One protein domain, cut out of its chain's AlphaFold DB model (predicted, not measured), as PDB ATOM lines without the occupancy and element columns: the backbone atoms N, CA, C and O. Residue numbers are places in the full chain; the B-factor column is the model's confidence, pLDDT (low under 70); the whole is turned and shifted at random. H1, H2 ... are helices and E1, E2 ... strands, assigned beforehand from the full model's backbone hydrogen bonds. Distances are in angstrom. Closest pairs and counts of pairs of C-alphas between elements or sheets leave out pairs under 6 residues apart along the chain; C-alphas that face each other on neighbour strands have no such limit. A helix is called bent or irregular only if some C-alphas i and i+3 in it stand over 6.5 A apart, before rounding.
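Overview. This is residues 27 to 220 of the 251 residues of an uncharacterized protein of Candidatus Poribacteria bacterium (UniProt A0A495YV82). Picture one twisted sheet of eight strands, folded back on itself at E7, with the leaf E2, E3, E1, E4 partly face to face with the leaf E8, E6, E5. H2 packs on one face and reaches both E4 and E8, with H1 next to it near the E2 edge; H3 packs on the opposite face, over E7 and E8, and residues 148 to 156 stick out. The printed part has 194 residues, with elements in the order E1 H1 E2 E3 H2 E4 E5 E6 H3 E7 E8, three helices and eight strands, and the mixed sheet runs E2 E3 E1 E4 E7 E8 E6 E5. The class is mixed, helices and strands, with under half of the residues in named elements; the whole is compact, radius of gyration of the C-alphas 17.7 A, spanning 48 by 43 by 38 A.

Arrangement. Start at E1, residues 28 to 37: N 33 is 2.8 A from O 126 of antiparallel E4, residues 122 to 131, and N 34 is 2.8 A from O 80 of antiparallel E3, residues 77 to 82. Edge strand E2, residues 61 to 64, forms a hairpin with E3, N 62 to O 81 at 3.0 A. Next to E4 is antiparallel E7, residues 191 to 204, N 127 to O 198 at 2.9 A; it bends by 98 degrees at residue 201. E7 forms a hairpin with E8, residues 207 to 219, N 199 to O 211 at 2.8 A. E6, residues 171 to 174, is parallel to E8, N 210 to O 173 at 2.7 A, and forms a hairpin with edge strand E5, residues 163 to 165, N 172 to O 164 at 2.8 A. This is a folded sheet, bent back into two leaves that face each other, with E7 as the hinge. H2, residues 99 to 107, is on the sheet; its closest C-alphas to E8 are Tyr 100 and Pro 208, 6.6 A. H3, residues 178 to 187, is on the opposite face at a height over the sheet of 8.3 A; Phe 180 and Val 212 of E8 are closest, C-alphas 5.6 A apart. H1, residues 42 to 52, only grazes the sheet and only just touches H2, with 3 pairs of C-alphas within 8 A, the closest Leu 52 and Ile 102 at 7.0 A. E1, H1, E2 and E3, H2, E4 are split strand-helix-strand units, two same-way strands with another between them, and both crossovers are right-handed. In H1, H2 and H3 every O i to N i+4 pair is within hydrogen-bond range.

Along the chain. Find C-alpha 28 at (-42.367, -38.604, -39.105); from there E1 runs 27.3 A to C-alpha 37. E4 spans 26.5 A, E7 27.6 A and E3 16.0 A; H1 spans 15.3 A, H3 14.2 A and H2 12.3 A. E8 runs 28.4 A to C-alpha 219 at (-29.884, -46.893, -28.655).

Size, cuts and confidence. The two C-alphas farthest apart, Ser 114 and Gly 190, are 51.2 A apart, and the printed part has no cut. The long links are E2 to E3, E3 to H2, H2 to E4 and E4 to E5. Mean pLDDT of the printed part is 72.7; look for values under 70 at, among others, residues 87 to 96, 109 to 120 and 133 to 162.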
ATOM      1  N   ALA A  27     -37.750 -39.087 -40.314       69.06
ATOM      2  CA  ALA A  27     -38.531 -38.550 -39.210       69.06
ATOM      3  C   ALA A  27     -39.975 -38.395 -39.678       69.06
ATOM      4  O   ALA A  27     -40.192 -38.043 -40.831       69.06
ATOM      5  N   GLU A  28     -40.941 -38.659 -38.810       78.56
ATOM      6  CA  GLU A  28     -42.367 -38.604 -39.105       78.56
ATOM      7  C   GLU A  28     -43.117 -37.947 -37.941       78.56
ATOM      8  O   GLU A  28     -42.689 -37.981 -36.783       78.56
ATOM      9  N   VAL A  29     -44.247 -37.305 -38.244       83.00
ATOM     10  CA  VAL A  29     -45.179 -36.914 -37.186       83.00
ATOM     11  C   VAL A  29     -45.892 -38.188 -36.764       83.00
ATOM     12  O   VAL A  29     -46.492 -38.867 -37.595       83.00
ATOM     13  N   GLU A  30     -45.835 -38.523 -35.484       85.94
ATOM     14  CA  GLU A  30     -46.562 -39.671 -34.961       85.94
ATOM     15  C   GLU A  30     -47.978 -39.280 -34.546       85.94
ATOM     16  O   GLU A  30     -48.938 -39.968 -34.891       85.94
ATOM     17  N   SER A  31     -48.120 -38.152 -33.853       89.81
ATOM     18  CA  SER A  31     -49.422 -37.618 -33.467       89.81
ATOM     19  C   SER A  31     -49.384 -36.106 -33.275       89.81
ATOM     20  O   SER A  31     -48.355 -35.505 -32.955       89.81
ATOM     21  N   LEU A  32     -50.538 -35.477 -33.477       91.88
ATOM     22  CA  LEU A  32     -50.780 -34.067 -33.205       91.88
ATOM     23  C   LEU A  32     -51.983 -33.954 -32.268       91.88
ATOM     24  O   LEU A  32     -53.099 -34.323 -32.624       91.88
ATOM     25  N   GLN A  33     -51.762 -33.427 -31.068       93.12
ATOM     26  CA  GLN A  33     -52.794 -33.198 -30.064       93.12
ATOM     27  C   GLN A  33     -53.141 -31.714 -30.007       93.12
ATOM     28  O   GLN A  33     -52.284 -30.856 -29.808       93.12
ATOM     29  N   ILE A  34     -54.419 -31.390 -30.168       91.00
ATOM     30  CA  ILE A  34     -54.916 -30.020 -30.273       91.00
ATOM     31  C   ILE A  34     -56.004 -29.827 -29.228       91.00
ATOM     32  O   ILE A  34     -57.061 -30.446 -29.267       91.00
ATOM     33  N   HIS A  35     -55.751 -28.941 -28.276       88.50
ATOM     34  CA  HIS A  35     -56.719 -28.555 -27.268       88.50
ATOM     35  C   HIS A  35     -57.612 -27.466 -27.841       88.50
ATOM     36  O   HIS A  35     -57.167 -26.337 -28.057       88.50
ATOM     37  N   LEU A  36     -58.876 -27.802 -28.049       85.75
ATOM     38  CA  LEU A  36     -59.915 -26.875 -28.453       85.75
ATOM     39  C   LEU A  36     -60.641 -26.314 -27.233       85.75
ATOM     40  O   LEU A  36     -60.963 -27.045 -26.295       85.75
ATOM     41  N   PHE A  37     -60.920 -25.015 -27.256       81.38
ATOM     42  CA  PHE A  37     -61.786 -24.369 -26.280       81.38
ATOM     43  C   PHE A  37     -63.246 -24.772 -26.526       81.38
ATOM     44  O   PHE A  37     -63.747 -24.711 -27.650       81.38
ATOM     45  N   GLY A  38     -63.938 -25.163 -25.460       77.56
ATOM     46  CA  GLY A  38     -65.316 -25.637 -25.512       77.56
ATOM     47  C   GLY A  38     -65.463 -27.143 -25.747       77.56
ATOM     48  O   GLY A  38     -64.495 -27.900 -25.883       77.56
ATOM     49  N   PHE A  39     -66.720 -27.576 -25.739       78.50
ATOM     50  CA  PHE A  39     -67.118 -28.957 -25.986       78.50
ATOM     51  C   PHE A  39     -67.367 -29.182 -27.480       78.50
ATOM     52  O   PHE A  39     -68.121 -28.432 -28.096       78.50
ATOM     53  N   VAL A  40     -66.757 -30.225 -28.047       80.62
ATOM     54  CA  VAL A  40     -67.012 -30.669 -29.426       80.62
ATOM     55  C   VAL A  40     -68.151 -31.686 -29.401       80.62
ATOM     56  O   VAL A  40     -68.002 -32.775 -28.845       80.62
ATOM     57  N   ASN A  41     -69.294 -31.343 -29.996       81.44
ATOM     58  CA  ASN A  41     -70.412 -32.279 -30.124       81.44
ATOM     59  C   ASN A  41     -70.205 -33.254 -31.309       81.44
ATOM     60  O   ASN A  41     -69.218 -33.182 -32.042       81.44
ATOM     61  N   ASN A  42     -71.148 -34.176 -31.530       85.12
ATOM     62  CA  ASN A  42     -71.046 -35.161 -32.616       85.12
ATOM     63  C   ASN A  42     -71.062 -34.541 -34.028       85.12
ATOM     64  O   ASN A  42     -70.478 -35.109 -34.953       85.12
ATOM     65  N   ASP A  43     -71.724 -33.402 -34.217       83.75
ATOM     66  CA  ASP A  43     -71.792 -32.710 -35.508       83.75
ATOM     67  C   ASP A  43     -70.477 -31.997 -35.804       83.75
ATOM     68  O   ASP A  43     -69.912 -32.177 -36.886       83.75
ATOM     69  N   ASP A  44     -69.937 -31.294 -34.810       82.56
ATOM     70  CA  ASP A  44     -68.625 -30.656 -34.848       82.56
ATOM     71  C   ASP A  44     -67.534 -31.708 -35.089       82.56
ATOM     72  O   ASP A  44     -66.701 -31.552 -35.978       82.56
ATOM     73  N   ALA A  45     -67.584 -32.846 -34.387       87.00
ATOM     74  CA  ALA A  45     -66.643 -33.948 -34.582       87.00
ATOM     75  C   ALA A  45     -66.694 -34.504 -36.015       87.00
ATOM     76  O   ALA A  45     -65.657 -34.810 -36.612       87.00
ATOM     77  N   ARG A  46     -67.892 -34.621 -36.609       87.44
ATOM     78  CA  ARG A  46     -68.042 -35.015 -38.021       87.44
ATOM     79  C   ARG A  46     -67.463 -33.967 -38.969       87.44
ATOM     80  O   ARG A  46     -66.841 -34.344 -39.961       87.44
ATOM     81  N   GLN A  47     -67.656 -32.681 -38.690       85.81
ATOM     82  CA  GLN A  47     -67.089 -31.601 -39.496       85.81
ATOM     83  C   GLN A  47     -65.561 -31.570 -39.410       85.81
ATOM     84  O   GLN A  47     -64.908 -31.551 -40.450       85.81
ATOM     85  N   ILE A  48     -64.991 -31.667 -38.207       87.62
ATOM     86  CA  ILE A  48     -63.541 -31.718 -37.981       87.62
ATOM     87  C   ILE A  48     -62.926 -32.908 -38.728       87.62
ATOM     88  O   ILE A  48     -61.975 -32.734 -39.481       87.62
ATOM     89  N   ARG A  49     -63.513 -34.109 -38.637       89.69
ATOM     90  CA  ARG A  49     -63.042 -35.277 -39.408       89.69
ATOM     91  C   ARG A  49     -63.074 -35.055 -40.920       89.69
ATOM     92  O   ARG A  49     -62.178 -35.501 -41.629       89.69
ATOM     93  N   ARG A  50     -64.098 -34.370 -41.438       87.38
ATOM     94  CA  ARG A  50     -64.185 -34.020 -42.868       87.38
ATOM     95  C   ARG A  50     -63.126 -32.998 -43.270       87.38
ATOM     96  O   ARG A  50     -62.565 -33.129 -44.353       87.38
ATOM     97  N   LEU A  51     -62.861 -32.020 -42.408       87.31
ATOM     98  CA  LEU A  51     -61.848 -30.986 -42.603       87.31
ATOM     99  C   LEU A  51     -60.439 -31.591 -42.652       87.31
ATOM    100  O   LEU A  51     -59.674 -31.291 -43.561       87.31
ATOM    101  N   LEU A  52     -60.142 -32.514 -41.733       88.38
ATOM    102  CA  LEU A  52     -58.835 -33.168 -41.604       88.38
ATOM    103  C   LEU A  52     -58.617 -34.346 -42.569       88.38
ATOM    104  O   LEU A  52     -57.509 -34.875 -42.654       88.38
ATOM    105  N   LYS A  53     -59.637 -34.713 -43.355       87.25
ATOM    106  CA  LYS A  53     -59.601 -35.790 -44.360       87.25
ATOM    107  C   LYS A  53     -58.373 -35.775 -45.295       87.25
ATOM    108  O   LYS A  53     -57.949 -36.867 -45.696       87.25
ATOM    109  N   PRO A  54     -57.805 -34.610 -45.689       85.44
ATOM    110  CA  PRO A  54     -56.599 -34.584 -46.512       85.44
ATOM    111  C   PRO A  54     -55.376 -35.239 -45.856       85.44
ATOM    112  O   PRO A  54     -54.553 -35.781 -46.589       85.44
ATOM    113  N   TRP A  55     -55.283 -35.221 -44.521       85.19
ATOM    114  CA  TRP A  55     -54.084 -35.605 -43.764       85.19
ATOM    115  C   TRP A  55     -54.262 -36.832 -42.864       85.19
ATOM    116  O   TRP A  55     -53.293 -37.544 -42.613       85.19
ATOM    117  N   ALA A  56     -55.482 -37.095 -42.396       86.81
ATOM    118  CA  ALA A  56     -55.802 -38.213 -41.511       86.81
ATOM    119  C   ALA A  56     -57.074 -38.935 -41.976       86.81
ATOM    120  O   ALA A  56     -57.930 -38.352 -42.657       86.81
ATOM    121  N   ASN A  57     -57.214 -40.218 -41.635       88.06
ATOM    122  CA  ASN A  57     -58.496 -40.899 -41.799       88.06
ATOM    123  C   ASN A  57     -59.466 -40.463 -40.691       88.06
ATOM    124  O   ASN A  57     -59.030 -40.098 -39.603       88.06
ATOM    125  N   PRO A  58     -60.789 -40.510 -40.923       87.25
ATOM    126  CA  PRO A  58     -61.764 -40.170 -39.889       87.25
ATOM    127  C   PRO A  58     -61.648 -41.014 -38.609       87.25
ATOM    128  O   PRO A  58     -61.974 -40.503 -37.536       87.25
ATOM    129  N   GLU A  59     -61.216 -42.277 -38.720       88.81
ATOM    130  CA  GLU A  59     -60.938 -43.162 -37.577       88.81
ATOM    131  C   GLU A  59     -59.689 -42.766 -36.777       88.81
ATOM    132  O   GLU A  59     -59.666 -42.957 -35.565       88.81
ATOM    133  N   ASP A  60     -58.717 -42.123 -37.425       88.50
ATOM    134  CA  ASP A  60     -57.450 -41.665 -36.841       88.50
ATOM    135  C   ASP A  60     -57.576 -40.283 -36.165       88.50
ATOM    136  O   ASP A  60     -56.582 -39.651 -35.807       88.50
ATOM    137  N   VAL A  61     -58.813 -39.787 -36.021       91.06
ATOM    138  CA  VAL A  61     -59.141 -38.530 -35.339       91.06
ATOM    139  C   VAL A  61     -60.069 -38.817 -34.162       91.06
ATOM    140  O   VAL A  61     -61.270 -39.105 -34.323       91.06
ATOM    141  N   SER A  62     -59.508 -38.701 -32.963       91.75
ATOM    142  CA  SER A  62     -60.182 -38.976 -31.700       91.75
ATOM    143  C   SER A  62     -60.449 -37.689 -30.907       91.75
ATOM    144  O   SER A  62     -59.827 -36.647 -31.118       91.75
ATOM    145  N   PHE A  63     -61.450 -37.749 -30.024       90.56
ATOM    146  CA  PHE A  63     -61.921 -36.610 -29.235       90.56
ATOM    147  C   PHE A  63     -62.055 -37.029 -27.777       90.56
ATOM    148  O   PHE A  63     -62.827 -37.937 -27.457       90.56
ATOM    149  N   HIS A  64     -61.345 -36.347 -26.886       88.00
ATOM    150  CA  HIS A  64     -61.333 -36.678 -25.466       88.00
ATOM    151  C   HIS A  64     -61.402 -35.418 -24.603       88.00
ATOM    152  O   HIS A  64     -60.809 -34.392 -24.921       88.00
ATOM    153  N   ALA A  65     -62.117 -35.477 -23.480       83.19
ATOM    154  CA  ALA A  65     -62.078 -34.396 -22.498       83.19
ATOM    155  C   ALA A  65     -60.774 -34.500 -21.681       83.19
ATOM    156  O   ALA A  65     -60.473 -35.596 -21.194       83.19
ATOM    157  N   PRO A  66     -60.019 -33.405 -21.474       79.25
ATOM    158  CA  PRO A  66     -58.849 -33.439 -20.616       79.25
ATOM    159  C   PRO A  66     -59.261 -33.776 -19.187       79.25
ATOM    160  O   PRO A  66     -60.265 -33.274 -18.673       79.25
ATOM    161  N   VAL A  67     -58.439 -34.586 -18.534       77.38
ATOM    162  CA  VAL A  67     -58.591 -34.936 -17.126       77.38
ATOM    163  C   VAL A  67     -57.575 -34.124 -16.325       77.38
ATOM    164  O   VAL A  67     -56.400 -34.060 -16.676       77.38
ATOM    165  N   ASP A  68     -58.032 -33.440 -15.279       72.00
ATOM    166  CA  ASP A  68     -57.159 -32.701 -14.369       72.00
ATOM    167  C   ASP A  68     -56.357 -33.656 -13.468       72.00
ATOM    168  O   ASP A  68     -56.708 -34.827 -13.324       72.00
ATOM    169  N   LYS A  69     -55.320 -33.153 -12.782       72.50
ATOM    170  CA  LYS A  69     -54.469 -33.949 -11.868       72.50
ATOM    171  C   LYS A  69     -55.252 -34.709 -10.783       72.50
ATOM    172  O   LYS A  69     -54.738 -35.659 -10.209       72.50
ATOM    173  N   LYS A  70     -56.486 -34.281 -10.496       76.19
ATOM    174  CA  LYS A  70     -57.408 -34.889  -9.524       76.19
ATOM    175  C   LYS A  70     -58.420 -35.867 -10.143       76.19
ATOM    176  O   LYS A  70     -59.374 -36.243  -9.474       76.19
ATOM    177  N   GLY A  71     -58.281 -36.227 -11.421       71.44
ATOM    178  CA  GLY A  71     -59.222 -37.118 -12.112       71.44
ATOM    179  C   GLY A  71     -60.508 -36.438 -12.607       71.44
ATOM    180  O   GLY A  71     -61.382 -37.100 -13.163       71.44
ATOM    181  N   LEU A  72     -60.647 -35.119 -12.430       71.62
ATOM    182  CA  LEU A  72     -61.842 -34.371 -12.832       71.62
ATOM    183  C   LEU A  72     -61.771 -33.970 -14.306       71.62
ATOM    184  O   LEU A  72     -60.786 -33.380 -14.750       71.62
ATOM    185  N   LYS A  73     -62.833 -34.249 -15.067       70.88
ATOM    186  CA  LYS A  73     -62.931 -33.835 -16.472       70.88
ATOM    187  C   LYS A  73     -63.065 -32.315 -16.566       70.88
ATOM    188  O   LYS A  73     -63.909 -31.715 -15.906       70.88
ATOM    189  N   ARG A  74     -62.262 -31.681 -17.418       66.00
ATOM    190  CA  ARG A  74     -62.414 -30.259 -17.747       66.00
ATOM    191  C   ARG A  74     -63.508 -30.111 -18.797       66.00
ATOM    192  O   ARG A  74     -63.310 -30.439 -19.958       66.00
ATOM    193  N   HIS A  75     -64.664 -29.607 -18.377       64.19
ATOM    194  CA  HIS A  75     -65.866 -29.537 -19.216       64.19
ATOM    195  C   HIS A  75     -65.795 -28.519 -20.369       64.19
ATOM    196  O   HIS A  75     -66.620 -28.573 -21.274       64.19
ATOM    197  N   PHE A  76     -64.808 -27.619 -20.362       73.19
ATOM    198  CA  PHE A  76     -64.688 -26.520 -21.328       73.19
ATOM    199  C   PHE A  76     -63.482 -26.660 -22.260       73.19
ATOM    200  O   PHE A  76     -63.000 -25.676 -22.821       73.19
ATOM    201  N   THR A  77     -62.939 -27.864 -22.405       80.12
ATOM    202  CA  THR A  77     -61.838 -28.124 -23.333       80.12
ATOM    203  C   THR A  77     -62.018 -29.507 -23.931       80.12
ATOM    204  O   THR A  77     -62.365 -30.444 -23.218       80.12
ATOM    205  N   THR A  78     -61.753 -29.644 -25.223       86.06
ATOM    206  CA  THR A  78     -61.725 -30.938 -25.905       86.06
ATOM    207  C   THR A  78     -60.356 -31.127 -26.533       86.06
ATOM    208  O   THR A  78     -59.872 -30.243 -27.225       86.06
ATOM    209  N   ILE A  79     -59.718 -32.264 -26.285       89.06
ATOM    210  CA  ILE A  79     -58.497 -32.677 -26.971       89.06
ATOM    211  C   ILE A  79     -58.918 -33.388 -28.251       89.06
ATOM    212  O   ILE A  79     -59.664 -34.365 -28.198       89.06
ATOM    213  N   VAL A  80     -58.444 -32.876 -29.379       90.50
ATOM    214  CA  VAL A  80     -58.488 -33.538 -30.679       90.50
ATOM    215  C   VAL A  80     -57.117 -34.134 -30.916       90.50
ATOM    216  O   VAL A  80     -56.139 -33.399 -31.023       90.50
ATOM    217  N   GLU A  81     -57.040 -35.452 -30.969       92.81
ATOM    218  CA  GLU A  81     -55.811 -36.152 -31.315       92.81
ATOM    219  C   GLU A  81     -55.915 -36.638 -32.756       92.81
ATOM    220  O   GLU A  81     -56.934 -37.191 -33.173       92.81
ATOM    221  N   VAL A  82     -54.882 -36.329 -33.532       90.75
ATOM    222  CA  VAL A  82     -54.807 -36.575 -34.966       90.75
ATOM    223  C   VAL A  82     -53.578 -37.424 -35.229       90.75
ATOM    224  O   VAL A  82     -52.451 -36.957 -35.051       90.75
ATOM    225  N   THR A  83     -53.799 -38.648 -35.692       89.56
ATOM    226  CA  THR A  83     -52.728 -39.518 -36.173       89.56
ATOM    227  C   THR A  83     -52.592 -39.342 -37.688       89.56
ATOM    228  O   THR A  83     -53.584 -39.463 -38.416       89.56
ATOM    229  N   PRO A  84     -51.394 -39.015 -38.203       84.94
ATOM    230  CA  PRO A  84     -51.179 -38.857 -39.636       84.94
ATOM    231  C   PRO A  84     -51.442 -40.150 -40.402       84.94
ATOM    232  O   PRO A  84     -51.099 -41.244 -39.949       84.94
ATOM    233  N   ARG A  85     -51.989 -40.034 -41.617       80.38
ATOM    234  CA  ARG A  85     -52.107 -41.182 -42.523       80.38
ATOM    235  C   ARG A  85     -50.707 -41.674 -42.909       80.38
ATOM    236  O   ARG A  85     -49.960 -40.948 -43.560       80.38
ATOM    237  N   ARG A  86     -50.385 -42.924 -42.567       71.06
ATOM    238  CA  ARG A  86     -49.125 -43.579 -42.958       71.06
ATOM    239  C   ARG A  86     -49.254 -44.239 -44.344       71.06
ATOM    240  O   ARG A  86     -50.272 -44.861 -44.644       71.06
ATOM    241  N   GLY A  87     -48.216 -44.122 -45.178       57.81
ATOM    242  CA  GLY A  87     -48.097 -44.804 -46.481       57.81
ATOM    243  C   GLY A  87     -48.454 -43.976 -47.729       57.81
ATOM    244  O   GLY A  87     -49.094 -42.927 -47.661       57.81
ATOM    245  N   LYS A  88     -48.027 -44.463 -48.909       50.59
ATOM    246  CA  LYS A  88     -48.330 -43.861 -50.222       50.59
ATOM    247  C   LYS A  88     -49.807 -44.067 -50.563       50.59
ATOM    248  O   LYS A  88     -50.210 -45.139 -51.004       50.59
ATOM    249  N   ASN A  89     -50.619 -43.040 -50.357       47.25
ATOM    250  CA  ASN A  89     -52.011 -43.039 -50.789       47.25
ATOM    251  C   ASN A  89     -52.091 -42.751 -52.305       47.25
ATOM    252  O   ASN A  89     -51.632 -41.685 -52.717       47.25
ATOM    253  N   PRO A  90     -52.726 -43.609 -53.128       44.84
ATOM    254  CA  PRO A  90     -52.842 -43.396 -54.577       44.84
ATOM    255  C   PRO A  90     -53.634 -42.138 -54.974       44.84
ATOM    256  O   PRO A  90     -53.613 -41.747 -56.135       44.84
ATOM    257  N   TYR A  91     -54.334 -41.494 -54.034       50.34
ATOM    258  CA  TYR A  91     -55.161 -40.313 -54.305       50.34
ATOM    259  C   TYR A  91     -54.532 -38.971 -53.902       50.34
ATOM    260  O   TYR A  91     -55.161 -37.945 -54.126       50.34
ATOM    261  N   ASN A  92     -53.339 -38.949 -53.294       50.00
ATOM    262  CA  ASN A  92     -52.678 -37.711 -52.861       50.00
ATOM    263  C   ASN A  92     -51.152 -37.847 -52.981       50.00
ATOM    264  O   ASN A  92     -50.460 -38.012 -51.980       50.00
ATOM    265  N   GLU A  93     -50.616 -37.710 -54.192       47.62
ATOM    266  CA  GLU A  93     -49.163 -37.615 -54.424       47.62
ATOM    267  C   GLU A  93     -48.546 -36.272 -53.966       47.62
ATOM    268  O   GLU A  93     -47.378 -36.017 -54.227       47.62
ATOM    269  N   GLY A  94     -49.292 -35.402 -53.270       51.22
ATOM    270  CA  GLY A  94     -48.815 -34.048 -52.947       51.22
ATOM    271  C   GLY A  94     -49.393 -33.392 -51.693       51.22
ATOM    272  O   GLY A  94     -49.397 -32.168 -51.612       51.22
ATOM    273  N   ARG A  95     -49.933 -34.154 -50.732       56.38
ATOM    274  CA  ARG A  95     -50.288 -33.600 -49.410       56.38
ATOM    275  C   ARG A  95     -49.679 -34.445 -48.305       56.38
ATOM    276  O   ARG A  95     -50.288 -35.410 -47.849       56.38
ATOM    277  N   THR A  96     -48.468 -34.082 -47.907       69.00
ATOM    278  CA  THR A  96     -47.857 -34.539 -46.657       69.00
ATOM    279  C   THR A  96     -48.613 -33.955 -45.460       69.00
ATOM    280  O   THR A  96     -49.377 -32.994 -45.589       69.00
ATOM    281  N   PHE A  97     -48.446 -34.568 -44.287       80.19
ATOM    282  CA  PHE A  97     -49.017 -34.059 -43.043       80.19
ATOM    283  C   PHE A  97     -48.469 -32.655 -42.739       80.19
ATOM    284  O   PHE A  97     -47.256 -32.499 -42.602       80.19
ATOM    285  N   ASP A  98     -49.357 -31.656 -42.649       85.12
ATOM    286  CA  ASP A  98     -48.993 -30.248 -42.450       85.12
ATOM    287  C   ASP A  98     -49.602 -29.702 -41.150       85.12
ATOM    288  O   ASP A  98     -50.803 -29.432 -41.053       85.12
ATOM    289  N   ILE A  99     -48.755 -29.542 -40.132       88.19
ATOM    290  CA  ILE A  99     -49.140 -29.072 -38.796       88.19
ATOM    291  C   ILE A  99     -49.685 -27.639 -38.854       88.19
ATOM    292  O   ILE A  99     -50.655 -27.317 -38.158       88.19
ATOM    293  N   TYR A 100     -49.070 -26.775 -39.665       87.38
ATOM    294  CA  TYR A 100     -49.463 -25.375 -39.772       87.38
ATOM    295  C   TYR A 100     -50.848 -25.256 -40.393       87.38
ATOM    296  O   TYR A 100     -51.722 -24.597 -39.826       87.38
ATOM    297  N   ASP A 101     -51.083 -25.936 -41.512       87.38
ATOM    298  CA  ASP A 101     -52.371 -25.880 -42.192       87.38
ATOM    299  C   ASP A 101     -53.498 -26.509 -41.364       87.38
ATOM    300  O   ASP A 101     -54.599 -25.955 -41.327       87.38
ATOM    301  N   ILE A 102     -53.229 -27.603 -40.640       89.31
ATOM    302  CA  ILE A 102     -54.199 -28.210 -39.717       89.31
ATOM    303  C   ILE A 102     -54.599 -27.217 -38.617       89.31
ATOM    304  O   ILE A 102     -55.790 -26.953 -38.423       89.31
ATOM    305  N   ILE A 103     -53.627 -26.624 -37.913       88.69
ATOM    306  CA  ILE A 103     -53.904 -25.663 -36.833       88.69
ATOM    307  C   ILE A 103     -54.577 -24.402 -37.383       88.69
ATOM    308  O   ILE A 103     -55.487 -23.860 -36.751       88.69
ATOM    309  N   ARG A 104     -54.186 -23.941 -38.575       86.44
ATOM    310  CA  ARG A 104     -54.806 -22.795 -39.250       86.44
ATOM    311  C   ARG A 104     -56.268 -23.068 -39.594       86.44
ATOM    312  O   ARG A 104     -57.112 -22.217 -39.324       86.44
ATOM    313  N   GLN A 105     -56.583 -24.236 -40.155       85.25
ATOM    314  CA  GLN A 105     -57.957 -24.620 -40.486       85.25
ATOM    315  C   GLN A 105     -58.832 -24.770 -39.240       85.25
ATOM    316  O   GLN A 105     -59.974 -24.319 -39.242       85.25
ATOM    317  N   LEU A 106     -58.289 -25.328 -38.156       83.94
ATOM    318  CA  LEU A 106     -58.997 -25.421 -36.877       83.94
ATOM    319  C   LEU A 106     -59.133 -24.073 -36.160       83.94
ATOM    320  O   LEU A 106     -59.984 -23.932 -35.296       83.94
ATOM    321  N   ASN A 107     -58.342 -23.058 -36.501       79.88
ATOM    322  CA  ASN A 107     -58.532 -21.701 -35.979       79.88
ATOM    323  C   ASN A 107     -59.469 -20.832 -36.834       79.88
ATOM    324  O   ASN A 107     -59.910 -19.771 -36.366       79.88
ATOM    325  N   ASP A 108     -59.787 -21.262 -38.061       78.56
ATOM    326  CA  ASP A 108     -60.675 -20.543 -38.974       78.56
ATOM    327  C   ASP A 108     -62.073 -20.405 -38.355       78.56
ATOM    328  O   ASP A 108     -62.680 -21.353 -37.852       78.56
ATOM    329  N   GLN A 109     -62.583 -19.172 -38.382       65.50
ATOM    330  CA  GLN A 109     -63.832 -18.795 -37.730       65.50
ATOM    331  C   GLN A 109     -65.046 -19.558 -38.255       65.50
ATOM    332  O   GLN A 109     -66.019 -19.722 -37.527       65.50
ATOM    333  N   ARG A 110     -64.980 -20.051 -39.494       68.75
ATOM    334  CA  ARG A 110     -66.075 -20.778 -40.145       68.75
ATOM    335  C   ARG A 110     -66.319 -22.168 -39.565       68.75
ATOM    336  O   ARG A 110     -67.415 -22.689 -39.730       68.75
ATOM    337  N   PHE A 111     -65.325 -22.755 -38.903       63.81
ATOM    338  CA  PHE A 111     -65.421 -24.099 -38.321       63.81
ATOM    339  C   PHE A 111     -65.626 -24.077 -36.807       63.81
ATOM    340  O   PHE A 111     -65.711 -25.128 -36.182       63.81
ATOM    341  N   ARG A 112     -65.735 -22.885 -36.214       63.50
ATOM    342  CA  ARG A 112     -65.971 -22.706 -34.786       63.50
ATOM    343  C   ARG A 112     -67.329 -23.285 -34.394       63.50
ATOM    344  O   ARG A 112     -68.356 -22.872 -34.926       63.50
ATOM    345  N   GLY A 113     -67.336 -24.170 -33.397       56.19
ATOM    346  CA  GLY A 113     -68.570 -24.532 -32.698       56.19
ATOM    347  C   GLY A 113     -69.253 -23.272 -32.155       56.19
ATOM    348  O   GLY A 113     -68.572 -22.318 -31.762       56.19
ATOM    349  N   SER A 114     -70.590 -23.262 -32.117       57.41
ATOM    350  CA  SER A 114     -71.428 -22.083 -31.807       57.41
ATOM    351  C   SER A 114     -71.141 -21.399 -30.457       57.41
ATOM    352  O   SER A 114     -71.699 -20.343 -30.170       57.41
ATOM    353  N   GLN A 115     -70.267 -21.980 -29.633       56.03
ATOM    354  CA  GLN A 115     -69.941 -21.533 -28.283       56.03
ATOM    355  C   GLN A 115     -68.591 -20.808 -28.141       56.03
ATOM    356  O   GLN A 115     -68.317 -20.278 -27.067       56.03
ATOM    357  N   SER A 116     -67.742 -20.720 -29.176       53.50
ATOM    358  CA  SER A 116     -66.425 -20.048 -29.075       53.50
ATOM    359  C   SER A 116     -66.474 -18.536 -29.357       53.50
ATOM    360  O   SER A 116     -65.635 -17.979 -30.072       53.50
ATOM    361  N   GLY A 117     -67.469 -17.849 -28.785       50.41
ATOM    362  CA  GLY A 117     -67.688 -16.408 -28.949       50.41
ATOM    363  C   GLY A 117     -66.412 -15.580 -28.745       50.41
ATOM    364  O   GLY A 117     -65.946 -15.401 -27.625       50.41
ATOM    365  N   GLY A 118     -65.840 -15.081 -29.845       52.50
ATOM    366  CA  GLY A 118     -64.721 -14.132 -29.854       52.50
ATOM    367  C   GLY A 118     -63.324 -14.670 -29.509       52.50
ATOM    368  O   GLY A 118     -62.366 -13.913 -29.641       52.50
ATOM    369  N   GLN A 119     -63.159 -15.940 -29.118       56.34
ATOM    370  CA  GLN A 119     -61.858 -16.496 -28.698       56.34
ATOM    371  C   GLN A 119     -61.195 -17.366 -29.780       56.34
ATOM    372  O   GLN A 119     -61.856 -17.861 -30.696       56.34
ATOM    373  N   ALA A 120     -59.867 -17.529 -29.705       58.41
ATOM    374  CA  ALA A 120     -59.149 -18.509 -30.521       58.41
ATOM    375  C   ALA A 120     -59.605 -19.918 -30.118       58.41
ATOM    376  O   ALA A 120     -59.613 -20.254 -28.934       58.41
ATOM    377  N   TRP A 121     -60.035 -20.718 -31.095       73.44
ATOM    378  CA  TRP A 121     -60.605 -22.033 -30.815       73.44
ATOM    379  C   TRP A 121     -59.520 -23.031 -30.403       73.44
ATOM    380  O   TRP A 121     -59.765 -23.839 -29.516       73.44
ATOM    381  N   VAL A 122     -58.307 -22.925 -30.955       82.56
ATOM    382  CA  VAL A 122     -57.141 -23.696 -30.506       82.56
ATOM    383  C   VAL A 122     -56.479 -22.989 -29.323       82.56
ATOM    384  O   VAL A 122     -55.936 -21.895 -29.459       82.56
ATOM    385  N   ALA A 123     -56.499 -23.632 -28.158       82.12
ATOM    386  CA  ALA A 123     -55.893 -23.128 -26.928       82.12
ATOM    387  C   ALA A 123     -54.440 -23.595 -26.746       82.12
ATOM    388  O   ALA A 123     -53.608 -22.871 -26.203       82.12
ATOM    389  N   LYS A 124     -54.137 -24.828 -27.161       87.19
ATOM    390  CA  LYS A 124     -52.812 -25.445 -27.028       87.19
ATOM    391  C   LYS A 124     -52.646 -26.525 -28.088       87.19
ATOM    392  O   LYS A 124     -53.616 -27.199 -28.422       87.19
ATOM    393  N   SER A 125     -51.424 -26.729 -28.559       90.31
ATOM    394  CA  SER A 125     -51.101 -27.843 -29.445       90.31
ATOM    395  C   SER A 125     -49.806 -28.520 -29.007       90.31
ATOM    396  O   SER A 125     -48.855 -27.850 -28.602       90.31
ATOM    397  N   GLU A 126     -49.785 -29.843 -29.061       92.19
ATOM    398  CA  GLU A 126     -48.626 -30.693 -28.803       92.19
ATOM    399  C   GLU A 126     -48.423 -31.620 -29.998       92.19
ATOM    400  O   GLU A 126     -49.393 -32.051 -30.614       92.19
ATOM    401  N   ALA A 127     -47.174 -31.921 -30.322       90.38
ATOM    402  CA  ALA A 127     -46.822 -32.866 -31.365       90.38
ATOM    403  C   ALA A 127     -45.861 -33.911 -30.800       90.38
ATOM    404  O   ALA A 127     -44.952 -33.572 -30.034       90.38
ATOM    405  N   THR A 128     -46.068 -35.159 -31.208       89.06
ATOM    406  CA  THR A 128     -45.104 -36.243 -31.039       89.06
ATOM    407  C   THR A 128     -44.458 -36.510 -32.390       89.06
ATOM    408  O   THR A 128     -45.147 -36.708 -33.393       89.06
ATOM    409  N   LEU A 129     -43.134 -36.465 -32.418       86.50
ATOM    410  CA  LEU A 129     -42.314 -36.612 -33.611       86.50
ATOM    411  C   LEU A 129     -41.343 -37.760 -33.378       86.50
ATOM    412  O   LEU A 129     -40.659 -37.763 -32.361       86.50
ATOM    413  N   THR A 130     -41.244 -38.700 -34.303       82.56
ATOM    414  CA  THR A 130     -40.271 -39.797 -34.227       82.56
ATOM    415  C   THR A 130     -39.275 -39.670 -35.358       82.56
ATOM    416  O   THR A 130     -39.632 -39.198 -36.431       82.56
ATOM    417  N   GLY A 131     -38.017 -40.042 -35.145       74.75
ATOM    418  CA  GLY A 131     -37.017 -40.044 -36.207       74.75
ATOM    419  C   GLY A 131     -35.577 -40.034 -35.730       74.75
ATOM    420  O   GLY A 131     -35.270 -39.880 -34.553       74.75
ATOM    421  N   ASN A 132     -34.661 -40.162 -36.680       71.12
ATOM    422  CA  ASN A 132     -33.238 -40.274 -36.386       71.12
ATOM    423  C   ASN A 132     -32.613 -38.881 -36.433       71.12
ATOM    424  O   ASN A 132     -32.403 -38.341 -37.522       71.12
ATOM    425  N   ILE A 133     -32.304 -38.309 -35.266       61.62
ATOM    426  CA  ILE A 133     -31.834 -36.921 -35.163       61.62
ATOM    427  C   ILE A 133     -30.594 -36.668 -36.028       61.62
ATOM    428  O   ILE A 133     -30.577 -35.683 -36.745       61.62
ATOM    429  N   TYR A 134     -29.601 -37.561 -36.071       56.50
ATOM    430  CA  TYR A 134     -28.363 -37.301 -36.832       56.50
ATOM    431  C   TYR A 134     -28.246 -38.027 -38.178       56.50
ATOM    432  O   TYR A 134     -27.408 -37.645 -38.994       56.50
ATOM    433  N   ALA A 135     -29.085 -39.029 -38.461       47.22
ATOM    434  CA  ALA A 135     -29.073 -39.693 -39.770       47.22
ATOM    435  C   ALA A 135     -29.832 -38.895 -40.847       47.22
ATOM    436  O   ALA A 135     -29.656 -39.146 -42.039       47.22
ATOM    437  N   HIS A 136     -30.671 -37.926 -40.455       45.84
ATOM    438  CA  HIS A 136     -31.377 -37.072 -41.404       45.84
ATOM    439  C   HIS A 136     -30.534 -35.824 -41.734       45.84
ATOM    440  O   HIS A 136     -30.230 -35.045 -40.829       45.84
ATOM    441  N   PRO A 137     -30.295 -35.487 -43.022       47.22
ATOM    442  CA  PRO A 137     -29.714 -34.198 -43.445       47.22
ATOM    443  C   PRO A 137     -30.489 -32.948 -42.971       47.22
ATOM    444  O   PRO A 137     -30.120 -31.818 -43.276       47.22
ATOM    445  N   GLY A 138     -31.622 -33.155 -42.295       50.66
ATOM    446  CA  GLY A 138     -32.581 -32.149 -41.878       50.66
ATOM    447  C   GLY A 138     -32.315 -31.586 -40.489       50.66
ATOM    448  O   GLY A 138     -32.768 -30.472 -40.243       50.66
ATOM    449  N   PHE A 139     -31.557 -32.293 -39.635       54.53
ATOM    450  CA  PHE A 139     -31.150 -31.811 -38.311       54.53
ATOM    451  C   PHE A 139     -29.920 -30.916 -38.375       54.53
ATOM    452  O   PHE A 139     -28.833 -31.222 -37.892       54.53
ATOM    453  N   SER A 140     -30.094 -29.791 -39.056       55.19
ATOM    454  CA  SER A 140     -29.045 -28.798 -39.255       55.19
ATOM    455  C   SER A 140     -29.300 -27.578 -38.378       55.19
ATOM    456  O   SER A 140     -30.451 -27.235 -38.085       55.19
ATOM    457  N   ARG A 141     -28.216 -26.893 -37.985       54.16
ATOM    458  CA  ARG A 141     -28.307 -25.513 -37.494       54.16
ATOM    459  C   ARG A 141     -29.040 -24.712 -38.563       54.16
ATOM    460  O   ARG A 141     -28.578 -24.604 -39.697       54.16
ATOM    461  N   SER A 142     -30.231 -24.247 -38.224       50.84
ATOM    462  CA  SER A 142     -31.148 -23.677 -39.192       50.84
ATOM    463  C   SER A 142     -30.592 -22.356 -39.725       50.84
ATOM    464  O   SER A 142     -30.250 -21.439 -38.982       50.84
ATOM    465  N   TYR A 143     -30.525 -22.245 -41.051       43.81
ATOM    466  CA  TYR A 143     -30.240 -20.997 -41.766       43.81
ATOM    467  C   TYR A 143     -31.508 -20.147 -41.950       43.81
ATOM    468  O   TYR A 143     -31.561 -19.317 -42.858       43.81
ATOM    469  N   ILE A 144     -32.552 -20.369 -41.138       49.56
ATOM    470  CA  ILE A 144     -33.847 -19.682 -41.241       49.56
ATOM    471  C   ILE A 144     -33.658 -18.246 -40.727       49.56
ATOM    472  O   ILE A 144     -33.983 -17.887 -39.602       49.56
ATOM    473  N   ARG A 145     -33.023 -17.412 -41.553       42.47
ATOM    474  CA  ARG A 145     -32.866 -15.975 -41.346       42.47
ATOM    475  C   ARG A 145     -33.972 -15.271 -42.112       42.47
ATOM    476  O   ARG A 145     -33.780 -14.924 -43.269       42.47
ATOM    477  N   ASN A 146     -35.109 -15.067 -41.455       40.91
ATOM    478  CA  ASN A 146     -36.061 -14.007 -41.786       40.91
ATOM    479  C   ASN A 146     -36.928 -13.681 -40.554       40.91
ATOM    480  O   ASN A 146     -38.036 -14.176 -40.403       40.91
ATOM    481  N   VAL A 147     -36.417 -12.814 -39.677       36.62
ATOM    482  CA  VAL A 147     -37.140 -12.206 -38.537       36.62
ATOM    483  C   VAL A 147     -37.071 -10.686 -38.779       36.62
ATOM    484  O   VAL A 147     -35.959 -10.245 -39.096       36.62
ATOM    485  N   PRO A 148     -38.143  -9.846 -38.661       44.50
ATOM    486  CA  PRO A 148     -38.846  -9.625 -37.379       44.50
ATOM    487  C   PRO A 148     -40.309  -9.092 -37.478       44.50
ATOM    488  O   PRO A 148     -40.915  -9.076 -38.539       44.50
ATOM    489  N   PHE A 149     -40.918  -8.555 -36.409       37.88
ATOM    490  CA  PHE A 149     -40.815  -7.087 -36.352       37.88
ATOM    491  C   PHE A 149     -40.498  -6.424 -34.998       37.88
ATOM    492  O   PHE A 149     -40.015  -5.299 -35.045       37.88
ATOM    493  N   TRP A 150     -40.675  -7.034 -33.816       37.50
ATOM    494  CA  TRP A 150     -40.533  -6.253 -32.558       37.50
ATOM    495  C   TRP A 150     -39.537  -6.754 -31.492       37.50
ATOM    496  O   TRP A 150     -39.311  -6.053 -30.509       37.50
ATOM    497  N   ARG A 151     -38.858  -7.890 -31.685       33.81
ATOM    498  CA  ARG A 151     -37.754  -8.417 -30.841       33.81
ATOM    499  C   ARG A 151     -36.928  -9.340 -31.756       33.81
ATOM    500  O   ARG A 151     -37.534 -10.170 -32.406       33.81
ATOM    501  N   ARG A 152     -35.603  -9.312 -31.950       47.22
ATOM    502  CA  ARG A 152     -34.485  -8.879 -31.103       47.22
ATOM    503  C   ARG A 152     -34.778  -9.121 -29.641       47.22
ATOM    504  O   ARG A 152     -35.024  -8.183 -28.890       47.22
ATOM    505  N   TRP A 153     -34.698 -10.374 -29.224       35.16
ATOM    506  CA  TRP A 153     -34.269 -10.599 -27.858       35.16
ATOM    507  C   TRP A 153     -32.865 -11.186 -27.834       35.16
ATOM    508  O   TRP A 153     -32.685 -12.378 -27.701       35.16
ATOM    509  N   ARG A 154     -31.920 -10.230 -27.917       34.22
ATOM    510  CA  ARG A 154     -30.465 -10.284 -27.691       34.22
ATOM    511  C   ARG A 154     -29.613 -10.806 -28.850       34.22
ATOM    512  O   ARG A 154     -30.077 -11.527 -29.719       34.22
ATOM    513  N   ALA A 155     -28.383 -10.298 -28.907       32.31
ATOM    514  CA  ALA A 155     -27.409 -10.559 -29.969       32.31
ATOM    515  C   ALA A 155     -26.783 -11.965 -29.866       32.31
ATOM    516  O   ALA A 155     -26.007 -12.347 -30.733       32.31
ATOM    517  N   ASP A 156     -27.191 -12.733 -28.853       37.38
ATOM    518  CA  ASP A 156     -26.583 -14.000 -28.451       37.38
ATOM    519  C   ASP A 156     -27.489 -15.204 -28.818       37.38
ATOM    520  O   ASP A 156     -27.117 -16.350 -28.606       37.38
ATOM    521  N   THR A 157     -28.694 -14.969 -29.367       38.28
ATOM    522  CA  THR A 157     -29.770 -15.979 -29.486       38.28
ATOM    523  C   THR A 157     -30.068 -16.457 -30.914       38.28
ATOM    524  O   THR A 157     -31.125 -17.034 -31.153       38.28
ATOM    525  N   SER A 158     -29.205 -16.196 -31.902       38.81
ATOM    526  CA  SER A 158     -29.449 -16.603 -33.304       38.81
ATOM    527  C   SER A 158     -28.585 -17.763 -33.803       38.81
ATOM    528  O   SER A 158     -28.541 -17.993 -35.011       38.81
ATOM    529  N   GLU A 159     -27.866 -18.471 -32.930       40.00
ATOM    530  CA  GLU A 159     -26.853 -19.444 -33.372       40.00
ATOM    531  C   GLU A 159     -27.240 -20.925 -33.209       40.00
ATOM    532  O   GLU A 159     -26.551 -21.778 -33.771       40.00
ATOM    533  N   ILE A 160     -28.346 -21.263 -32.527       49.91
ATOM    534  CA  ILE A 160     -28.685 -22.670 -32.220       49.91
ATOM    535  C   ILE A 160     -30.197 -22.951 -32.337       49.91
ATOM    536  O   ILE A 160     -30.828 -23.477 -31.434       49.91
ATOM    537  N   ASN A 161     -30.812 -22.621 -33.473       57.53
ATOM    538  CA  ASN A 161     -32.127 -23.185 -33.803       57.53
ATOM    539  C   ASN A 161     -31.892 -24.454 -34.623       57.53
ATOM    540  O   ASN A 161     -31.403 -24.349 -35.747       57.53
ATOM    541  N   HIS A 162     -32.219 -25.634 -34.100       66.62
ATOM    542  CA  HIS A 162     -32.170 -26.868 -34.887       66.62
ATOM    543  C   HIS A 162     -33.507 -27.071 -35.590       66.62
ATOM    544  O   HIS A 162     -34.565 -26.994 -34.964       66.62
ATOM    545  N   ALA A 163     -33.465 -27.302 -36.899       71.69
ATOM    546  CA  ALA A 163     -34.641 -27.745 -37.636       71.69
ATOM    547  C   ALA A 163     -34.666 -29.273 -37.680       71.69
ATOM    548  O   ALA A 163     -33.617 -29.886 -37.614       71.69
ATOM    549  N   MET A 164     -35.825 -29.901 -37.826       75.88
ATOM    550  CA  MET A 164     -35.941 -31.307 -38.210       75.88
ATOM    551  C   MET A 164     -36.879 -31.404 -39.403       75.88
ATOM    552  O   MET A 164     -37.949 -30.799 -39.424       75.88
ATOM    553  N   VAL A 165     -36.456 -32.141 -40.424       75.00
ATOM    554  CA  VAL A 165     -37.283 -32.427 -41.596       75.00
ATOM    555  C   VAL A 165     -38.105 -33.663 -41.263       75.00
ATOM    556  O   VAL A 165     -37.536 -34.713 -41.006       75.00
ATOM    557  N   VAL A 166     -39.426 -33.509 -41.230       74.88
ATOM    558  CA  VAL A 166     -40.394 -34.552 -40.848       74.88
ATOM    559  C   VAL A 166     -41.134 -35.106 -42.069       74.88
ATOM    560  O   VAL A 166     -41.707 -36.185 -42.065       74.88
ATOM    561  N   SER A 167     -41.161 -34.350 -43.156       71.38
ATOM    562  CA  SER A 167     -41.509 -34.841 -44.487       71.38
ATOM    563  C   SER A 167     -40.899 -33.881 -45.515       71.38
ATOM    564  O   SER A 167     -40.422 -32.815 -45.111       71.38
ATOM    565  N   PRO A 168     -40.897 -34.199 -46.825       66.94
ATOM    566  CA  PRO A 168     -40.373 -33.294 -47.851       66.94
ATOM    567  C   PRO A 168     -40.884 -31.850 -47.723       66.94
ATOM    568  O   PRO A 168     -40.102 -30.913 -47.891       66.94
ATOM    569  N   ASP A 169     -42.147 -31.683 -47.319       70.50
ATOM    570  CA  ASP A 169     -42.791 -30.373 -47.209       70.50
ATOM    571  C   ASP A 169     -42.998 -29.899 -45.755       70.50
ATOM    572  O   ASP A 169     -43.301 -28.729 -45.533       70.50
ATOM    573  N   GLN A 170     -42.776 -30.754 -44.744       75.25
ATOM    574  CA  GLN A 170     -42.883 -30.380 -43.325       75.25
ATOM    575  C   GLN A 170     -41.511 -30.350 -42.654       75.25
ATOM    576  O   GLN A 170     -40.865 -31.378 -42.447       75.25
ATOM    577  N   LYS A 171     -41.120 -29.159 -42.205       80.00
ATOM    578  CA  LYS A 171     -39.989 -28.954 -41.290       80.00
ATOM    579  C   LYS A 171     -40.510 -28.431 -39.965       80.00
ATOM    580  O   LYS A 171     -41.502 -27.707 -39.954       80.00
ATOM    581  N   VAL A 172     -39.852 -28.782 -38.875       80.12
ATOM    582  CA  VAL A 172     -40.115 -28.246 -37.537       80.12
ATOM    583  C   VAL A 172     -38.855 -27.562 -37.024       80.12
ATOM    584  O   VAL A 172     -37.759 -27.933 -37.433       80.12
ATOM    585  N   VAL A 173     -38.995 -26.570 -36.154       80.94
ATOM    586  CA  VAL A 173     -37.871 -25.896 -35.490       80.94
ATOM    587  C   VAL A 173     -37.981 -26.159 -34.000       80.94
ATOM    588  O   VAL A 173     -39.084 -26.119 -33.470       80.94
ATOM    589  N   PHE A 174     -36.880 -26.419 -33.309       79.12
ATOM    590  CA  PHE A 174     -36.898 -26.574 -31.857       79.12
ATOM    591  C   PHE A 174     -36.605 -25.248 -31.159       79.12
ATOM    592  O   PHE A 174     -35.722 -24.504 -31.583       79.12
ATOM    593  N   SER A 175     -37.366 -24.946 -30.106       77.94
ATOM    594  CA  SER A 175     -37.047 -23.834 -29.214       77.94
ATOM    595  C   SER A 175     -35.987 -24.255 -28.209       77.94
ATOM    596  O   SER A 175     -36.047 -25.368 -27.686       77.94
ATOM    597  N   ASP A 176     -35.125 -23.312 -27.859       72.19
ATOM    598  CA  ASP A 176     -34.158 -23.450 -26.776       72.19
ATOM    599  C   ASP A 176     -34.820 -23.792 -25.420       72.19
ATOM    600  O   ASP A 176     -35.956 -23.379 -25.142       72.19
ATOM    601  N   GLY A 177     -34.108 -24.555 -24.590       72.31
ATOM    602  CA  GLY A 177     -34.509 -24.928 -23.234       72.31
ATOM    603  C   GLY A 177     -33.859 -26.220 -22.734       72.31
ATOM    604  O   GLY A 177     -33.487 -27.082 -23.522       72.31
ATOM    605  N   ASP A 178     -33.829 -26.402 -21.411       80.06
ATOM    606  CA  ASP A 178     -33.101 -27.488 -20.731       80.06
ATOM    607  C   ASP A 178     -33.366 -28.887 -21.321       80.06
ATOM    608  O   ASP A 178     -32.451 -29.677 -21.528       80.06
ATOM    609  N   LYS A 179     -34.629 -29.200 -21.649       83.75
ATOM    610  CA  LYS A 179     -35.001 -30.495 -22.245       83.75
ATOM    611  C   LYS A 179     -34.538 -30.673 -23.682       83.75
ATOM    612  O   LYS A 179     -34.326 -31.801 -24.116       83.75
ATOM    613  N   PHE A 180     -34.413 -29.582 -24.423       80.81
ATOM    614  CA  PHE A 180     -33.818 -29.619 -25.746       80.81
ATOM    615  C   PHE A 180     -32.296 -29.814 -25.648       80.81
ATOM    616  O   PHE A 180     -31.753 -30.634 -26.383       80.81
ATOM    617  N   ASP A 181     -31.628 -29.165 -24.693       78.00
ATOM    618  CA  ASP A 181     -30.191 -29.353 -24.456       78.00
ATOM    619  C   ASP A 181     -29.851 -30.794 -24.046       78.00
ATOM    620  O   ASP A 181     -28.931 -31.398 -24.604       78.00
ATOM    621  N   GLU A 182     -30.630 -31.376 -23.126       82.56
ATOM    622  CA  GLU A 182     -30.527 -32.793 -22.747       82.56
ATOM    623  C   GLU A 182     -30.697 -33.711 -23.969       82.56
ATOM    624  O   GLU A 182     -29.884 -34.610 -24.190       82.56
ATOM    625  N   LEU A 183     -31.705 -33.445 -24.808       80.50
ATOM    626  CA  LEU A 183     -31.944 -34.209 -26.029       80.50
ATOM    627  C   LEU A 183     -30.731 -34.175 -26.966       80.50
ATOM    628  O   LEU A 183     -30.331 -35.209 -27.502       80.50
ATOM    629  N   ILE A 184     -30.137 -32.999 -27.175       76.88
ATOM    630  CA  ILE A 184     -28.935 -32.846 -28.001       76.88
ATOM    631  C   ILE A 184     -27.765 -33.629 -27.406       76.88
ATOM    632  O   ILE A 184     -27.035 -34.298 -28.144       76.88
ATOM    633  N   GLN A 185     -27.574 -33.548 -26.088       77.06
ATOM    634  CA  GLN A 185     -26.500 -34.245 -25.393       77.06
ATOM    635  C   GLN A 185     -26.625 -35.765 -25.536       77.06
ATOM    636  O   GLN A 185     -25.622 -36.413 -25.835       77.06
ATOM    637  N   GLU A 186     -27.821 -36.325 -25.353       75.69
ATOM    638  CA  GLU A 186     -28.058 -37.763 -25.509       75.69
ATOM    639  C   GLU A 186     -27.946 -38.197 -26.969       75.69
ATOM    640  O   GLU A 186     -27.258 -39.168 -27.280       75.69
ATOM    641  N   ALA A 187     -28.530 -37.435 -27.895       71.25
ATOM    642  CA  ALA A 187     -28.477 -37.752 -29.316       71.25
ATOM    643  C   ALA A 187     -27.031 -37.800 -29.860       71.25
ATOM    644  O   ALA A 187     -26.739 -38.577 -30.772       71.25
ATOM    645  N   ASN A 188     -26.107 -37.011 -29.293       67.81
ATOM    646  CA  ASN A 188     -24.685 -37.005 -29.665       67.81
ATOM    647  C   ASN A 188     -23.921 -38.281 -29.259       67.81
ATOM    648  O   ASN A 188     -22.785 -38.465 -29.691       67.81
ATOM    649  N   GLN A 189     -24.510 -39.171 -28.455       69.12
ATOM    650  CA  GLN A 189     -23.846 -40.370 -27.925       69.12
ATOM    651  C   GLN A 189     -24.005 -41.621 -28.812       69.12
ATOM    652  O   GLN A 189     -23.759 -42.731 -28.353       69.12
ATOM    653  N   GLY A 190     -24.375 -41.462 -30.090       57.88
ATOM    654  CA  GLY A 190     -24.495 -42.579 -31.043       57.88
ATOM    655  C   GLY A 190     -25.915 -43.131 -31.179       57.88
ATOM    656  O   GLY A 190     -26.124 -44.339 -31.271       57.88
ATOM    657  N   VAL A 191     -26.904 -42.242 -31.176       61.97
ATOM    658  CA  VAL A 191     -28.326 -42.592 -31.176       61.97
ATOM    659  C   VAL A 191     -28.834 -42.952 -32.561       61.97
ATOM    660  O   VAL A 191     -28.565 -42.255 -33.543       61.97
ATOM    661  N   SER A 192     -29.646 -44.007 -32.620       61.62
ATOM    662  CA  SER A 192     -30.254 -44.467 -33.858       61.62
ATOM    663  C   SER A 192     -31.624 -43.884 -34.119       61.62
ATOM    664  O   SER A 192     -31.918 -43.708 -35.288       61.62
ATOM    665  N   GLY A 193     -32.421 -43.562 -33.092       74.25
ATOM    666  CA  GLY A 193     -33.772 -43.004 -33.224       74.25
ATOM    667  C   GLY A 193     -34.208 -42.230 -31.978       74.25
ATOM    668  O   GLY A 193     -33.781 -42.536 -30.869       74.25
ATOM    669  N   VAL A 194     -35.036 -41.204 -32.158       78.38
ATOM    670  CA  VAL A 194     -35.578 -40.369 -31.083       78.38
ATOM    671  C   VAL A 194     -37.071 -40.158 -31.286       78.38
ATOM    672  O   VAL A 194     -37.516 -39.810 -32.376       78.38
ATOM    673  N   GLU A 195     -37.832 -40.299 -30.211       86.12
ATOM    674  CA  GLU A 195     -39.198 -39.801 -30.084       86.12
ATOM    675  C   GLU A 195     -39.175 -38.502 -29.270       86.12
ATOM    676  O   GLU A 195     -38.707 -38.474 -28.135       86.12
ATOM    677  N   VAL A 196     -39.674 -37.408 -29.836       86.94
ATOM    678  CA  VAL A 196     -39.776 -36.101 -29.190       86.94
ATOM    679  C   VAL A 196     -41.241 -35.759 -28.996       86.94
ATOM    680  O   VAL A 196     -41.984 -35.607 -29.965       86.94
ATOM    681  N   LYS A 197     -41.640 -35.535 -27.745       91.62
ATOM    682  CA  LYS A 197     -42.930 -34.944 -27.408       91.62
ATOM    683  C   LYS A 197     -42.732 -33.484 -27.029       91.62
ATOM    684  O   LYS A 197     -42.040 -33.156 -26.063       91.62
ATOM    685  N   GLY A 198     -43.375 -32.585 -27.763       89.62
ATOM    686  CA  GLY A 198     -43.211 -31.154 -27.546       89.62
ATOM    687  C   GLY A 198     -44.490 -30.353 -27.705       89.62
ATOM    688  O   GLY A 198     -45.437 -30.751 -28.378       89.62
ATOM    689  N   GLN A 199     -44.515 -29.188 -27.067       91.56
ATOM    690  CA  GLN A 199     -45.566 -28.199 -27.255       91.56
ATOM    691  C   GLN A 199     -45.229 -27.320 -28.461       91.56
ATOM    692  O   GLN A 199     -44.121 -26.802 -28.551       91.56
ATOM    693  N   ILE A 200     -46.200 -27.069 -29.336       87.88
ATOM    694  CA  ILE A 200     -46.062 -26.060 -30.389       87.88
ATOM    695  C   ILE A 200     -46.192 -24.686 -29.721       87.88
ATOM    696  O   ILE A 200     -47.281 -24.276 -29.313       87.88
ATOM    697  N   ALA A 201     -45.061 -24.005 -29.543       82.94
ATOM    698  CA  ALA A 201     -44.973 -22.702 -28.885       82.94
ATOM    699  C   ALA A 201     -45.352 -21.545 -29.824       82.94
ATOM    700  O   ALA A 201     -45.706 -20.457 -29.370       82.94
ATOM    701  N   GLY A 202     -45.289 -21.785 -31.132       80.06
ATOM    702  CA  GLY A 202     -45.607 -20.818 -32.169       80.06
ATOM    703  C   GLY A 202     -45.195 -21.331 -33.541       80.06
ATOM    704  O   GLY A 202     -44.959 -22.526 -33.721       80.06
ATOM    705  N   PHE A 203     -45.095 -20.413 -34.495       78.25
ATOM    706  CA  PHE A 203     -44.656 -20.701 -35.854       78.25
ATOM    707  C   PHE A 203     -43.626 -19.669 -36.303       78.25
ATOM    708  O   PHE A 203     -43.803 -18.473 -36.063       78.25
ATOM    709  N   ASP A 204     -42.576 -20.141 -36.966       71.44
ATOM    710  CA  ASP A 204     -41.652 -19.324 -37.747       71.44
ATOM    711  C   ASP A 204     -42.030 -19.476 -39.227       71.44
ATOM    712  O   ASP A 204     -41.749 -20.490 -39.873       71.44
ATOM    713  N   GLY A 205     -42.810 -18.519 -39.738       73.25
ATOM    714  CA  GLY A 205     -43.513 -18.675 -41.011       73.25
ATOM    715  C   GLY A 205     -44.508 -19.840 -40.959       73.25
ATOM    716  O   GLY A 205     -45.466 -19.804 -40.191       73.25
ATOM    717  N   VAL A 206     -44.283 -20.866 -41.785       74.38
ATOM    718  CA  VAL A 206     -45.090 -22.105 -41.824       74.38
ATOM    719  C   VAL A 206     -44.499 -23.229 -40.965       74.38
ATOM    720  O   VAL A 206     -45.084 -24.304 -40.858       74.38
ATOM    721  N   TYR A 207     -43.335 -23.013 -40.349       81.38
ATOM    722  CA  TYR A 207     -42.641 -24.043 -39.582       81.38
ATOM    723  C   TYR A 207     -43.062 -23.979 -38.109       81.38
ATOM    724  O   TYR A 207     -42.867 -22.942 -37.472       81.38
ATOM    725  N   PRO A 208     -43.640 -25.047 -37.528       83.56
ATOM    726  CA  PRO A 208     -43.959 -25.073 -36.108       83.56
ATOM    727  C   PRO A 208     -42.678 -25.042 -35.275       83.56
ATOM    728  O   PRO A 208     -41.725 -25.780 -35.536       83.56
ATOM    729  N   VAL A 209     -42.694 -24.198 -34.244       84.19
ATOM    730  CA  VAL A 209     -41.641 -24.112 -33.233       84.19
ATOM    731  C   VAL A 209     -42.031 -25.007 -32.058       84.19
ATOM    732  O   VAL A 209     -43.010 -24.738 -31.358       84.19
ATOM    733  N   ILE A 210     -41.277 -26.083 -31.858       86.75
ATOM    734  CA  ILE A 210     -41.505 -27.134 -30.872       86.75
ATOM    735  C   ILE A 210     -40.654 -26.872 -29.632       86.75
ATOM    736  O   ILE A 210     -39.429 -26.910 -29.678       86.75
ATOM    737  N   SER A 211     -41.320 -26.662 -28.501       87.00
ATOM    738  CA  SER A 211     -40.698 -26.674 -27.182       87.00
ATOM    739  C   SER A 211     -40.738 -28.088 -26.619       87.00
ATOM    740  O   SER A 211     -41.821 -28.617 -26.341       87.00
ATOM    741  N   VAL A 212     -39.565 -28.714 -26.492       86.62
ATOM    742  CA  VAL A 212     -39.426 -30.098 -26.019       86.62
ATOM    743  C   VAL A 212     -39.940 -30.207 -24.585       86.62
ATOM    744  O   VAL A 212     -39.554 -29.439 -23.704       86.62
ATOM    745  N   ARG A 213     -40.852 -31.153 -24.353       89.81
ATOM    746  CA  ARG A 213     -41.392 -31.460 -23.021       89.81
ATOM    747  C   ARG A 213     -40.810 -32.745 -22.471       89.81
ATOM    748  O   ARG A 213     -40.498 -32.802 -21.287       89.81
ATOM    749  N   ASP A 214     -40.710 -33.741 -23.333       89.31
ATOM    750  CA  ASP A 214     -40.188 -35.057 -23.021       89.31
ATOM    751  C   ASP A 214     -39.600 -35.662 -24.296       89.31
ATOM    752  O   ASP A 214     -39.989 -35.280 -25.406       89.31
ATOM    753  N   PHE A 215     -38.665 -36.587 -24.146       85.94
ATOM    754  CA  PHE A 215     -38.083 -37.297 -25.273       85.94
ATOM    755  C   PHE A 215     -37.632 -38.696 -24.858       85.94
ATOM    756  O   PHE A 215     -37.378 -38.971 -23.686       85.94
ATOM    757  N   ARG A 216     -37.556 -39.600 -25.831       83.25
ATOM    758  CA  ARG A 216     -37.027 -40.952 -25.663       83.25
ATOM    759  C   ARG A 216     -36.014 -41.230 -26.747       83.25
ATOM    760  O   ARG A 216     -36.228 -40.894 -27.907       83.25
ATOM    761  N   VAL A 217     -34.928 -41.866 -26.343       76.69
ATOM    762  CA  VAL A 217     -33.793 -42.185 -27.193       76.69
ATOM    763  C   VAL A 217     -33.707 -43.698 -27.335       76.69
ATOM    764  O   VAL A 217     -33.600 -44.417 -26.342       76.69
ATOM    765  N   GLU A 218     -33.755 -44.184 -28.571       68.19
ATOM    766  CA  GLU A 218     -33.458 -45.574 -28.898       68.19
ATOM    767  C   GLU A 218     -31.967 -45.710 -29.223       68.19
ATOM    768  O   GLU A 218     -31.440 -45.074 -30.143       68.19
ATOM    769  N   TYR A 219     -31.286 -46.555 -28.451       59.31
ATOM    770  CA  TYR A 219     -29.884 -46.893 -28.655       59.31
ATOM    771  C   TYR A 219     -29.787 -48.154 -29.522       59.31
ATOM    772  O   TYR A 219     -30.334 -49.200 -29.163       59.31
ATOM    773  N   LEU A 220     -29.050 -48.085 -30.635       53.09
ATOM    774  CA  LEU A 220     -28.574 -49.290 -31.314       53.09
ATOM    775  C   LEU A 220     -27.555 -49.958 -30.389       53.09
ATOM    776  O   LEU A 220     -26.425 -49.496 -30.255       53.09
TER     777      LEU A 220